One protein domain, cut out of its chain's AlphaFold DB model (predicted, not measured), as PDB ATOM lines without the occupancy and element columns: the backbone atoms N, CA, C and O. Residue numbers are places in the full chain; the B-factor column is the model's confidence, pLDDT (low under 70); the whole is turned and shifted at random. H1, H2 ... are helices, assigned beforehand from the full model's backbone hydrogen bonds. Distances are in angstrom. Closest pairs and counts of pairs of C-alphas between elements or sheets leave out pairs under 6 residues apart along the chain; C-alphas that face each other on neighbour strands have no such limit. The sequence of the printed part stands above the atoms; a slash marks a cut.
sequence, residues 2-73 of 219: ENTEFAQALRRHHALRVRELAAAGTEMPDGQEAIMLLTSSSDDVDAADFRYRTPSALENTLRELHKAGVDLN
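This is residues 2 to 73 of the 219 residues of an uncharacterized protein of Thioclava sp. ES.032 (UniProt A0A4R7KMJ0). Four short helices cluster in a small rounded body: H2 and H4 side by side, H1 folded back on H2, H3 packed on H1. A loop, residues 40 to 54, leads from H3 to H4. The printed part has 72 residues, under half, 35, in H1, H2, H3 and H4: all helix, compact, radius of gyration of the C-alphas 11.1 A, spans 30 by 26 by 23 A.

H1 is residues 5 to 11, from C-alpha 5 at (194.699, 175.461, 148.418). H2 is residues 15 to 23, 12.2 A; H3 is 34 to 39. H4, 55 to 67, 18.5 A, ends at (176.603, 171.586, 149.274).

H1 and H2 form a hairpin, touching at Ala 9 and Val 18, closest C-alphas 5.9 A, a shallow tilt of 34 degrees, only just short of steep. H1 touches H3 at a steep 48 degrees, closest C-alphas Arg 11 and Leu 38, 5.1 A. H2 touches H4 at a shallow 13 degrees, the same way, closest C-alphas Ala 15 and Thr 61, 4.1 A. In each helix, every O i to N i+4 pair is within hydrogen-bond range.

Ala 47 and Gly 69 have the farthest C-alphas, 31.3 A. No cut; H3 to H4 is long. Residues 2 to 3 and 41 to 52 are under 70 pLDDT.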
ATOM      1  N   GLU A   2     199.671 174.943 139.005       55.16
ATOM      2  CA  GLU A   2     199.573 175.626 140.296       55.16
ATOM      3  C   GLU A   2     198.757 174.775 141.271       55.16
ATOM      4  O   GLU A   2     197.656 174.309 140.971       55.16
ATOM      5  N   ASN A   3     199.351 174.505 142.428       67.69
ATOM      6  CA  ASN A   3     198.758 173.678 143.463       67.69
ATOM      7  C   ASN A   3     197.935 174.575 144.391       67.69
ATOM      8  O   ASN A   3     198.435 175.007 145.430       67.69
ATOM      9  N   THR A   4     196.706 174.906 143.989       86.75
ATOM     10  CA  THR A   4     195.841 175.788 144.786       86.75
ATOM     11  C   THR A   4     195.468 175.138 146.116       86.75
ATOM     12  O   THR A   4     195.418 173.913 146.245       86.75
ATOM     13  N   GLU A   5     195.148 175.958 147.114       88.81
ATOM     14  CA  GLU A   5     194.699 175.461 148.418       88.81
ATOM     15  C   GLU A   5     193.446 174.579 148.310       88.81
ATOM     16  O   GLU A   5     193.300 173.620 149.069       88.81
ATOM     17  N   PHE A   6     192.569 174.854 147.336       90.00
ATOM     18  CA  PHE A   6     191.382 174.040 147.071       90.00
ATOM     19  C   PHE A   6     191.764 172.648 146.562       90.00
ATOM     20  O   PHE A   6     191.280 171.643 147.087       90.00
ATOM     21  N   ALA A   7     192.688 172.568 145.600       89.38
ATOM     22  CA  ALA A   7     193.178 171.290 145.095       89.38
ATOM     23  C   ALA A   7     193.887 170.476 146.186       89.38
ATOM     24  O   ALA A   7     193.675 169.268 146.291       89.38
ATOM     25  N   GLN A   8     194.675 171.127 147.044       88.88
ATOM     26  CA  GLN A   8     195.314 170.465 148.185       88.88
ATOM     27  C   GLN A   8     194.288 169.944 149.196       88.88
ATOM     28  O   GLN A   8     194.395 168.800 149.643       88.88
ATOM     29  N   ALA A   9     193.269 170.744 149.528       89.81
ATOM     30  CA  ALA A   9     192.195 170.329 150.427       89.81
ATOM     31  C   ALA A   9     191.448 169.098 149.889       89.81
ATOM     32  O   ALA A   9     191.125 168.196 150.663       89.81
ATOM     33  N   LEU A  10     191.235 169.028 148.572       90.69
ATOM     34  CA  LEU A  10     190.654 167.860 147.915       90.69
ATOM     35  C   LEU A  10     191.571 166.643 147.965       90.69
ATOM     36  O   LEU A  10     191.129 165.599 148.423       90.69
ATOM     37  N   ARG A  11     192.849 166.758 147.599       88.94
ATOM     38  CA  ARG A  11     193.804 165.628 147.658       88.94
ATOM     39  C   ARG A  11     193.979 165.047 149.062       88.94
ATOM     40  O   ARG A  11     194.319 163.877 149.230       88.94
ATOM     41  N   ARG A  12     193.753 165.875 150.084       87.75
ATOM     42  CA  ARG A  12     193.794 165.483 151.497       87.75
ATOM     43  C   ARG A  12     192.439 165.045 152.055       87.75
ATOM     44  O   ARG A  12     192.383 164.715 153.231       87.75
ATOM     45  N   HIS A  13     191.361 165.073 151.265       90.12
ATOM     46  CA  HIS A  13     189.980 164.827 151.718       90.12
ATOM     47  C   HIS A  13     189.616 165.653 152.974       90.12
ATOM     48  O   HIS A  13     189.000 165.171 153.930       90.12
ATOM     49  N   HIS A  14     190.029 166.922 152.999       90.50
ATOM     50  CA  HIS A  14     189.861 167.801 154.154       90.50
ATOM     51  C   HIS A  14     188.530 168.570 154.083       90.50
ATOM     52  O   HIS A  14     188.492 169.768 153.787       90.50
ATOM     53  N   ALA A  15     187.425 167.890 154.404       91.31
ATOM     54  CA  ALA A  15     186.053 168.406 154.281       91.31
ATOM     55  C   ALA A  15     185.838 169.816 154.872       91.31
ATOM     56  O   ALA A  15     185.242 170.677 154.230       91.31
ATOM     57  N   LEU A  16     186.375 170.088 156.070       91.88
ATOM     58  CA  LEU A  16     186.263 171.407 156.709       91.88
ATOM     59  C   LEU A  16     186.916 172.517 155.870       91.88
ATOM     60  O   LEU A  16     186.366 173.607 155.759       91.88
ATOM     61  N   ARG A  17     188.057 172.216 155.244       92.31
ATOM     62  CA  ARG A  17     188.821 173.198 154.469       92.31
ATOM     63  C   ARG A  17     188.143 173.455 153.133       92.31
ATOM     64  O   ARG A  17     188.027 174.603 152.731       92.31
ATOM     65  N   VAL A  18     187.617 172.405 152.499       91.56
ATOM     66  CA  VAL A  18     186.765 172.533 151.307       91.56
ATOM     67  C   VAL A  18     185.559 173.425 151.599       91.56
ATOM     68  O   VAL A  18     185.288 174.343 150.833       91.56
ATOM     69  N   ARG A  19     184.879 173.222 152.735       93.88
ATOM     70  CA  ARG A  19     183.747 174.061 153.151       93.88
ATOM     71  C   ARG A  19     184.137 175.531 153.315       93.88
ATOM     72  O   ARG A  19     183.415 176.402 152.841       93.88
ATOM     73  N   GLU A  20     185.246 175.809 153.998       95.19
ATOM     74  CA  GLU A  20     185.747 177.177 154.202       95.19
ATOM     75  C   GLU A  20     186.101 177.863 152.882       95.19
ATOM     76  O   GLU A  20     185.675 178.990 152.643       95.19
ATOM     77  N   LEU A  21     186.845 177.173 152.015       94.06
ATOM     78  CA  LEU A  21     187.270 177.700 150.720       94.06
ATOM     79  C   LEU A  21     186.076 177.939 149.789       94.06
ATOM     80  O   LEU A  21     185.979 179.001 149.175       94.06
ATOM     81  N   ALA A  22     185.124 177.003 149.743       91.38
ATOM     82  CA  ALA A  22     183.888 177.170 148.986       91.38
ATOM     83  C   ALA A  22     183.051 178.353 149.506       91.38
ATOM     84  O   ALA A  22     182.542 179.143 148.716       91.38
ATOM     85  N   ALA A  23     182.946 178.525 150.830       92.12
ATOM     86  CA  ALA A  23     182.250 179.664 151.429       92.12
ATOM     87  C   ALA A  23     182.945 181.009 151.144       92.12
ATOM     88  O   ALA A  23     182.274 182.035 151.062       92.12
ATOM     89  N   ALA A  24     184.268 181.000 150.960       93.69
ATOM     90  CA  ALA A  24     185.048 182.163 150.543       93.69
ATOM     91  C   ALA A  24     184.958 182.456 149.031       93.69
ATOM     92  O   ALA A  24     185.587 183.403 148.566       93.69
ATOM     93  N   GLY A  25     184.210 181.656 148.260       89.25
ATOM     94  CA  GLY A  25     184.113 181.797 146.806       89.25
ATOM     95  C   GLY A  25     185.386 181.383 146.066       89.25
ATOM     96  O   GLY A  25     185.602 181.823 144.944       89.25
ATOM     97  N   THR A  26     186.247 180.570 146.689       90.50
ATOM     98  CA  THR A  26     187.426 180.024 146.008       90.50
ATOM     99  C   THR A  26     186.970 179.014 144.965       90.50
ATOM    100  O   THR A  26     186.345 178.008 145.306       90.50
ATOM    101  N   GLU A  27     187.287 179.282 143.704       85.62
ATOM    102  CA  GLU A  27     186.938 178.408 142.588       85.62
ATOM    103  C   GLU A  27     187.895 177.210 142.492       85.62
ATOM    104  O   GLU A  27     189.043 177.248 142.955       85.62
ATOM    105  N   MET A  28     187.409 176.115 141.900       84.12
ATOM    106  CA  MET A  28     188.283 175.001 141.539       84.12
ATOM    107  C   MET A  28     189.249 175.449 140.435       84.12
ATOM    108  O   MET A  28     188.857 176.246 139.587       84.12
ATOM    109  N   PRO A  29     190.490 174.937 140.405       82.25
ATOM    110  CA  PRO A  29     191.406 175.246 139.316       82.25
ATOM    111  C   PRO A  29     190.840 174.809 137.969       82.25
ATOM    112  O   PRO A  29     190.353 173.683 137.840       82.25
ATOM    113  N   ASP A  30     191.003 175.660 136.961       80.88
ATOM    114  CA  ASP A  30     190.635 175.329 135.589       80.88
ATOM    115  C   ASP A  30     191.289 174.015 135.139       80.88
ATOM    116  O   ASP A  30     192.485 173.772 135.343       80.88
ATOM    117  N   GLY A  31     190.479 173.153 134.523       79.44
ATOM    118  CA  GLY A  31     190.919 171.860 134.001       79.44
ATOM    119  C   GLY A  31     191.228 170.797 135.062       79.44
ATOM    120  O   GLY A  31     191.830 169.779 134.719       79.44
ATOM    121  N   GLN A  32     190.854 170.999 136.332       83.25
ATOM    122  CA  GLN A  32     190.976 169.977 137.378       83.25
ATOM    123  C   GLN A  32     189.605 169.558 137.908       83.25
ATOM    124  O   GLN A  32     188.999 170.240 138.732       83.25
ATOM    125  N   GLU A  33     189.153 168.377 137.488       90.38
ATOM    126  CA  GLU A  33     187.898 167.812 137.978       90.38
ATOM    127  C   GLU A  33     188.026 167.344 139.431       90.38
ATOM    128  O   GLU A  33     188.993 166.670 139.809       90.38
ATOM    129  N   ALA A  34     187.019 167.645 140.258       91.38
ATOM    130  CA  ALA A  34     187.031 167.324 141.687       91.38
ATOM    131  C   ALA A  34     187.320 165.837 141.950       91.38
ATOM    132  O   ALA A  34     188.099 165.488 142.834       91.38
ATOM    133  N   ILE A  35     186.729 164.956 141.142       93.56
ATOM    134  CA  ILE A  35     186.912 163.505 141.226       93.56
ATOM    135  C   ILE A  35     188.361 163.088 140.931       93.56
ATOM    136  O   ILE A  35     188.896 162.213 141.616       93.56
ATOM    137  N   MET A  36     189.032 163.731 139.971       91.88
ATOM    138  CA  MET A  36     190.451 163.469 139.703       91.88
ATOM    139  C   MET A  36     191.318 163.880 140.896       91.88
ATOM    140  O   MET A  36     192.224 163.151 141.289       91.88
ATOM    141  N   LEU A  37     191.005 165.010 141.532       90.56
ATOM    142  CA  LEU A  37     191.747 165.479 142.704       90.56
ATOM    143  C   LEU A  37     191.532 164.601 143.935       90.56
ATOM    144  O   LEU A  37     192.490 164.303 144.645       90.56
ATOM    145  N   LEU A  38     190.301 164.142 144.159       91.06
ATOM    146  CA  LEU A  38     189.957 163.231 145.252       91.06
ATOM    147  C   LEU A  38     190.566 161.831 145.082       91.06
ATOM    148  O   LEU A  38     190.673 161.101 146.066       91.06
ATOM    149  N   THR A  39     190.939 161.443 143.862       89.00
ATOM    150  CA  THR A  39     191.624 160.169 143.594       89.00
ATOM    151  C   THR A  39     193.139 160.304 143.556       89.00
ATOM    152  O   THR A  39     193.832 159.363 143.923       89.00
ATOM    153  N   SER A  40     193.677 161.470 143.189       83.19
ATOM    154  CA  SER A  40     195.126 161.673 143.176       83.19
ATOM    155  C   SER A  40     195.726 161.601 144.584       83.19
ATOM    156  O   SER A  40     195.329 162.350 145.482       83.19
ATOM    157  N   SER A  41     196.729 160.745 144.771       62.38
ATOM    158  CA  SER A  41     197.621 160.838 145.921       62.38
ATOM    159  C   SER A  41     198.473 162.099 145.775       62.38
ATOM    160  O   SER A  41     199.111 162.311 144.748       62.38
ATOM    161  N   SER A  42     198.517 162.956 146.796       56.31
ATOM    162  CA  SER A  42     199.718 163.780 146.964       56.31
ATOM    163  C   SER A  42     200.842 162.854 147.415       56.31
ATOM    164  O   SER A  42     200.600 162.059 148.322       56.31
ATOM    165  N   ASP A  43     202.018 162.933 146.794       49.59
ATOM    166  CA  ASP A  43     203.226 162.225 147.248       49.59
ATOM    167  C   ASP A  43     203.797 162.867 148.531       49.59
ATOM    168  O   ASP A  43     204.440 162.207 149.340       49.59
ATOM    169  N   ASP A  44     203.449 164.134 148.785       52.53
ATOM    170  CA  ASP A  44     203.797 164.889 149.993       52.53
ATOM    171  C   ASP A  44     202.787 164.638 151.128       52.53
ATOM    172  O   ASP A  44     202.002 165.521 151.497       52.53
ATOM    173  N   VAL A  45     202.728 163.408 151.641       52.09
ATOM    174  CA  VAL A  45     201.856 163.053 152.775       52.09
ATOM    175  C   VAL A  45     202.692 162.946 154.034       52.09
ATOM    176  O   VAL A  45     203.392 161.958 154.246       52.09
ATOM    177  N   ASP A  46     202.570 163.937 154.909       58.12
ATOM    178  CA  ASP A  46     202.983 163.754 156.295       58.12
ATOM    179  C   ASP A  46     202.140 162.644 156.936       58.12
ATOM    180  O   ASP A  46     200.947 162.509 156.658       58.12
ATOM    181  N   ALA A  47     202.719 161.876 157.862       55.19
ATOM    182  CA  ALA A  47     202.014 160.805 158.581       55.19
ATOM    183  C   ALA A  47     200.684 161.270 159.226       55.19
ATOM    184  O   ALA A  47     199.760 160.478 159.415       55.19
ATOM    185  N   ALA A  48     200.562 162.568 159.524       55.84
ATOM    186  CA  ALA A  48     199.352 163.194 160.045       55.84
ATOM    187  C   ALA A  48     198.176 163.240 159.044       55.84
ATOM    188  O   ALA A  48     197.024 163.268 159.484       55.84
ATOM    189  N   ASP A  49     198.440 163.211 157.735       60.72
ATOM    190  CA  ASP A  49     197.431 163.333 156.674       60.72
ATOM    191  C   ASP A  49     196.789 161.988 156.292       60.72
ATOM    192  O   ASP A  49     195.689 161.962 155.734       60.72
ATOM    193  N   PHE A  50     197.394 160.856 156.676       61.97
ATOM    194  CA  PHE A  50     196.827 159.521 156.432       61.97
ATOM    195  C   PHE A  50     195.426 159.351 157.032       61.97
ATOM    196  O   PHE A  50     194.562 158.718 156.425       61.97
ATOM    197  N   ARG A  51     195.154 159.970 158.190       59.47
ATOM    198  CA  ARG A  51     193.848 159.872 158.869       59.47
ATOM    199  C   ARG A  51     192.690 160.451 158.054       59.47
ATOM    200  O   ARG A  51     191.538 160.077 158.277       59.47
ATOM    201  N   TYR A  52     192.978 161.364 157.128       57.69
ATOM    202  CA  TYR A  52     191.959 161.993 156.298       57.69
ATOM    203  C   TYR A  52     191.689 161.216 155.010       57.69
ATOM    204  O   TYR A  52     190.663 161.441 154.396       57.69
ATOM    205  N   ARG A  53     192.503 160.224 154.637       72.44
ATOM    206  CA  ARG A  53     192.286 159.436 153.408       72.44
ATOM    207  C   ARG A  53     191.327 158.252 153.572       72.44
ATOM    208  O   ARG A  53     191.237 157.382 152.710       72.44
ATOM    209  N   THR A  54     190.594 158.216 154.683       83.75
ATOM    210  CA  THR A  54     189.616 157.161 154.958       83.75
ATOM    211  C   THR A  54     188.364 157.321 154.085       83.75
ATOM    212  O   THR A  54     187.983 158.447 153.752       83.75
ATOM    213  N   PRO A  55     187.636 156.228 153.785       88.25
ATOM    214  CA  PRO A  55     186.361 156.305 153.067       88.25
ATOM    215  C   PRO A  55     185.354 157.281 153.697       88.25
ATOM    216  O   PRO A  55     184.621 157.962 152.985       88.25
ATOM    217  N   SER A  56     185.340 157.392 155.030       89.19
ATOM    218  CA  SER A  56     184.465 158.319 155.758       89.19
ATOM    219  C   SER A  56     184.838 159.788 155.535       89.19
ATOM    220  O   SER A  56     183.963 160.638 155.384       89.19
ATOM    221  N   ALA A  57     186.131 160.111 155.515       88.62
ATOM    222  CA  ALA A  57     186.601 161.471 155.271       88.62
ATOM    223  C   ALA A  57     186.420 161.890 153.800       88.62
ATOM    224  O   ALA A  57     185.980 163.014 153.535       88.62
ATOM    225  N   LEU A  58     186.629 160.961 152.860       91.88
ATOM    226  CA  LEU A  58     186.253 161.130 151.455       91.88
ATOM    227  C   LEU A  58     184.756 161.444 151.312       91.88
ATOM    228  O   LEU A  58     184.388 162.433 150.681       91.88
ATOM    229  N   GLU A  59     183.886 160.655 151.947       92.25
ATOM    230  CA  GLU A  59     182.437 160.871 151.905       92.25
ATOM    231  C   GLU A  59     182.034 162.239 152.474       92.25
ATOM    232  O   GLU A  59     181.224 162.948 151.874       92.25
ATOM    233  N   ASN A  60     182.628 162.653 153.597       93.12
ATOM    234  CA  ASN A  60     182.392 163.982 154.160       93.12
ATOM    235  C   ASN A  60     182.830 165.091 153.197       93.12
ATOM    236  O   ASN A  60     182.120 166.083 153.043       93.12
ATOM    237  N   THR A  61     183.961 164.912 152.515       94.19
ATOM    238  CA  THR A  61     184.458 165.881 151.531       94.19
ATOM    239  C   THR A  61     183.511 166.001 150.338       94.19
ATOM    240  O   THR A  61     183.158 167.112 149.947       94.19
ATOM    241  N   LEU A  62     183.023 164.875 149.814       94.62
ATOM    242  CA  LEU A  62     182.035 164.841 148.730       94.62
ATOM    243  C   LEU A  62     180.723 165.535 149.120       94.62
ATOM    244  O   LEU A  62     180.162 166.289 148.326       94.62
ATOM    245  N   ARG A  63     180.254 165.348 150.359       92.62
ATOM    246  CA  ARG A  63     179.059 166.043 150.865       92.62
ATOM    247  C   ARG A  63     179.247 167.560 150.905       92.62
ATOM    248  O   ARG A  63     178.310 168.282 150.572       92.62
ATOM    249  N   GLU A  64     180.417 168.049 151.313       93.88
ATOM    250  CA  GLU A  64     180.696 169.492 151.320       93.88
ATOM    251  C   GLU A  64     180.811 170.060 149.896       93.88
ATOM    252  O   GLU A  64     180.259 171.127 149.636       93.88
ATOM    253  N   LEU A  65     181.398 169.319 148.948       92.69
ATOM    254  CA  LEU A  65     181.388 169.690 147.527       92.69
ATOM    255  C   LEU A  65     179.970 169.784 146.956       92.69
ATOM    256  O   LEU A  65     179.625 170.766 146.300       92.69
ATOM    257  N   HIS A  66     179.123 168.801 147.260       90.75
ATOM    258  CA  HIS A  66     177.733 168.811 146.820       90.75
ATOM    259  C   HIS A  66     176.962 170.015 147.387       90.75
ATOM    260  O   HIS A  66     176.207 170.671 146.666       90.75
ATOM    261  N   LYS A  67     177.181 170.371 148.663       90.88
ATOM    262  CA  LYS A  67     176.603 171.586 149.274       90.88
ATOM    263  C   LYS A  67     177.113 172.871 148.621       90.88
ATOM    264  O   LYS A  67     176.338 173.817 148.489       90.88
ATOM    265  N   ALA A  68     178.379 172.888 148.209       89.75
ATOM    266  CA  ALA A  68     178.986 173.983 147.461       89.75
ATOM    267  C   ALA A  68     178.485 174.076 146.005       89.75
ATOM    268  O   ALA A  68     178.802 175.039 145.318       89.75
ATOM    269  N   GLY A  69     177.676 173.116 145.539       90.06
ATOM    270  CA  GLY A  69     177.137 173.102 144.180       90.06
ATOM    271  C   GLY A  69     178.123 172.601 143.127       90.06
ATOM    272  O   GLY A  69     177.877 172.806 141.942       90.06
ATOM    273  N   VAL A  70     179.212 171.946 143.540       90.31
ATOM    274  CA  VAL A  70     180.151 171.308 142.613       90.31
ATOM    275  C   VAL A  70     179.487 170.079 142.001       90.31
ATOM    276  O   VAL A  70     178.975 169.215 142.722       90.31
ATOM    277  N   ASP A  71     179.500 169.997 140.672       91.38
ATOM    278  CA  ASP A  71     179.007 168.827 139.956       91.38
ATOM    279  C   ASP A  71     180.042 167.696 140.016       91.38
ATOM    280  O   ASP A  71     181.140 167.788 139.476       91.38
ATOM    281  N   LEU A  72     179.688 166.617 140.712       93.12
ATOM    282  CA  LEU A  72     180.527 165.427 140.870       93.12
ATOM    283  C   LEU A  72     180.417 164.459 139.680       93.12
ATOM    284  O   LEU A  72     181.093 163.430 139.674       93.12
ATOM    285  N   ASN A  73     179.540 164.753 138.717       94.38
ATOM    286  CA  ASN A  73     179.201 163.883 137.592       94.38
ATOM    287  C   ASN A  73     179.656 164.437 136.240       94.38
ATOM    288  O   ASN A  73     179.257 163.900 135.207       94.38
TER     289      ASN A  73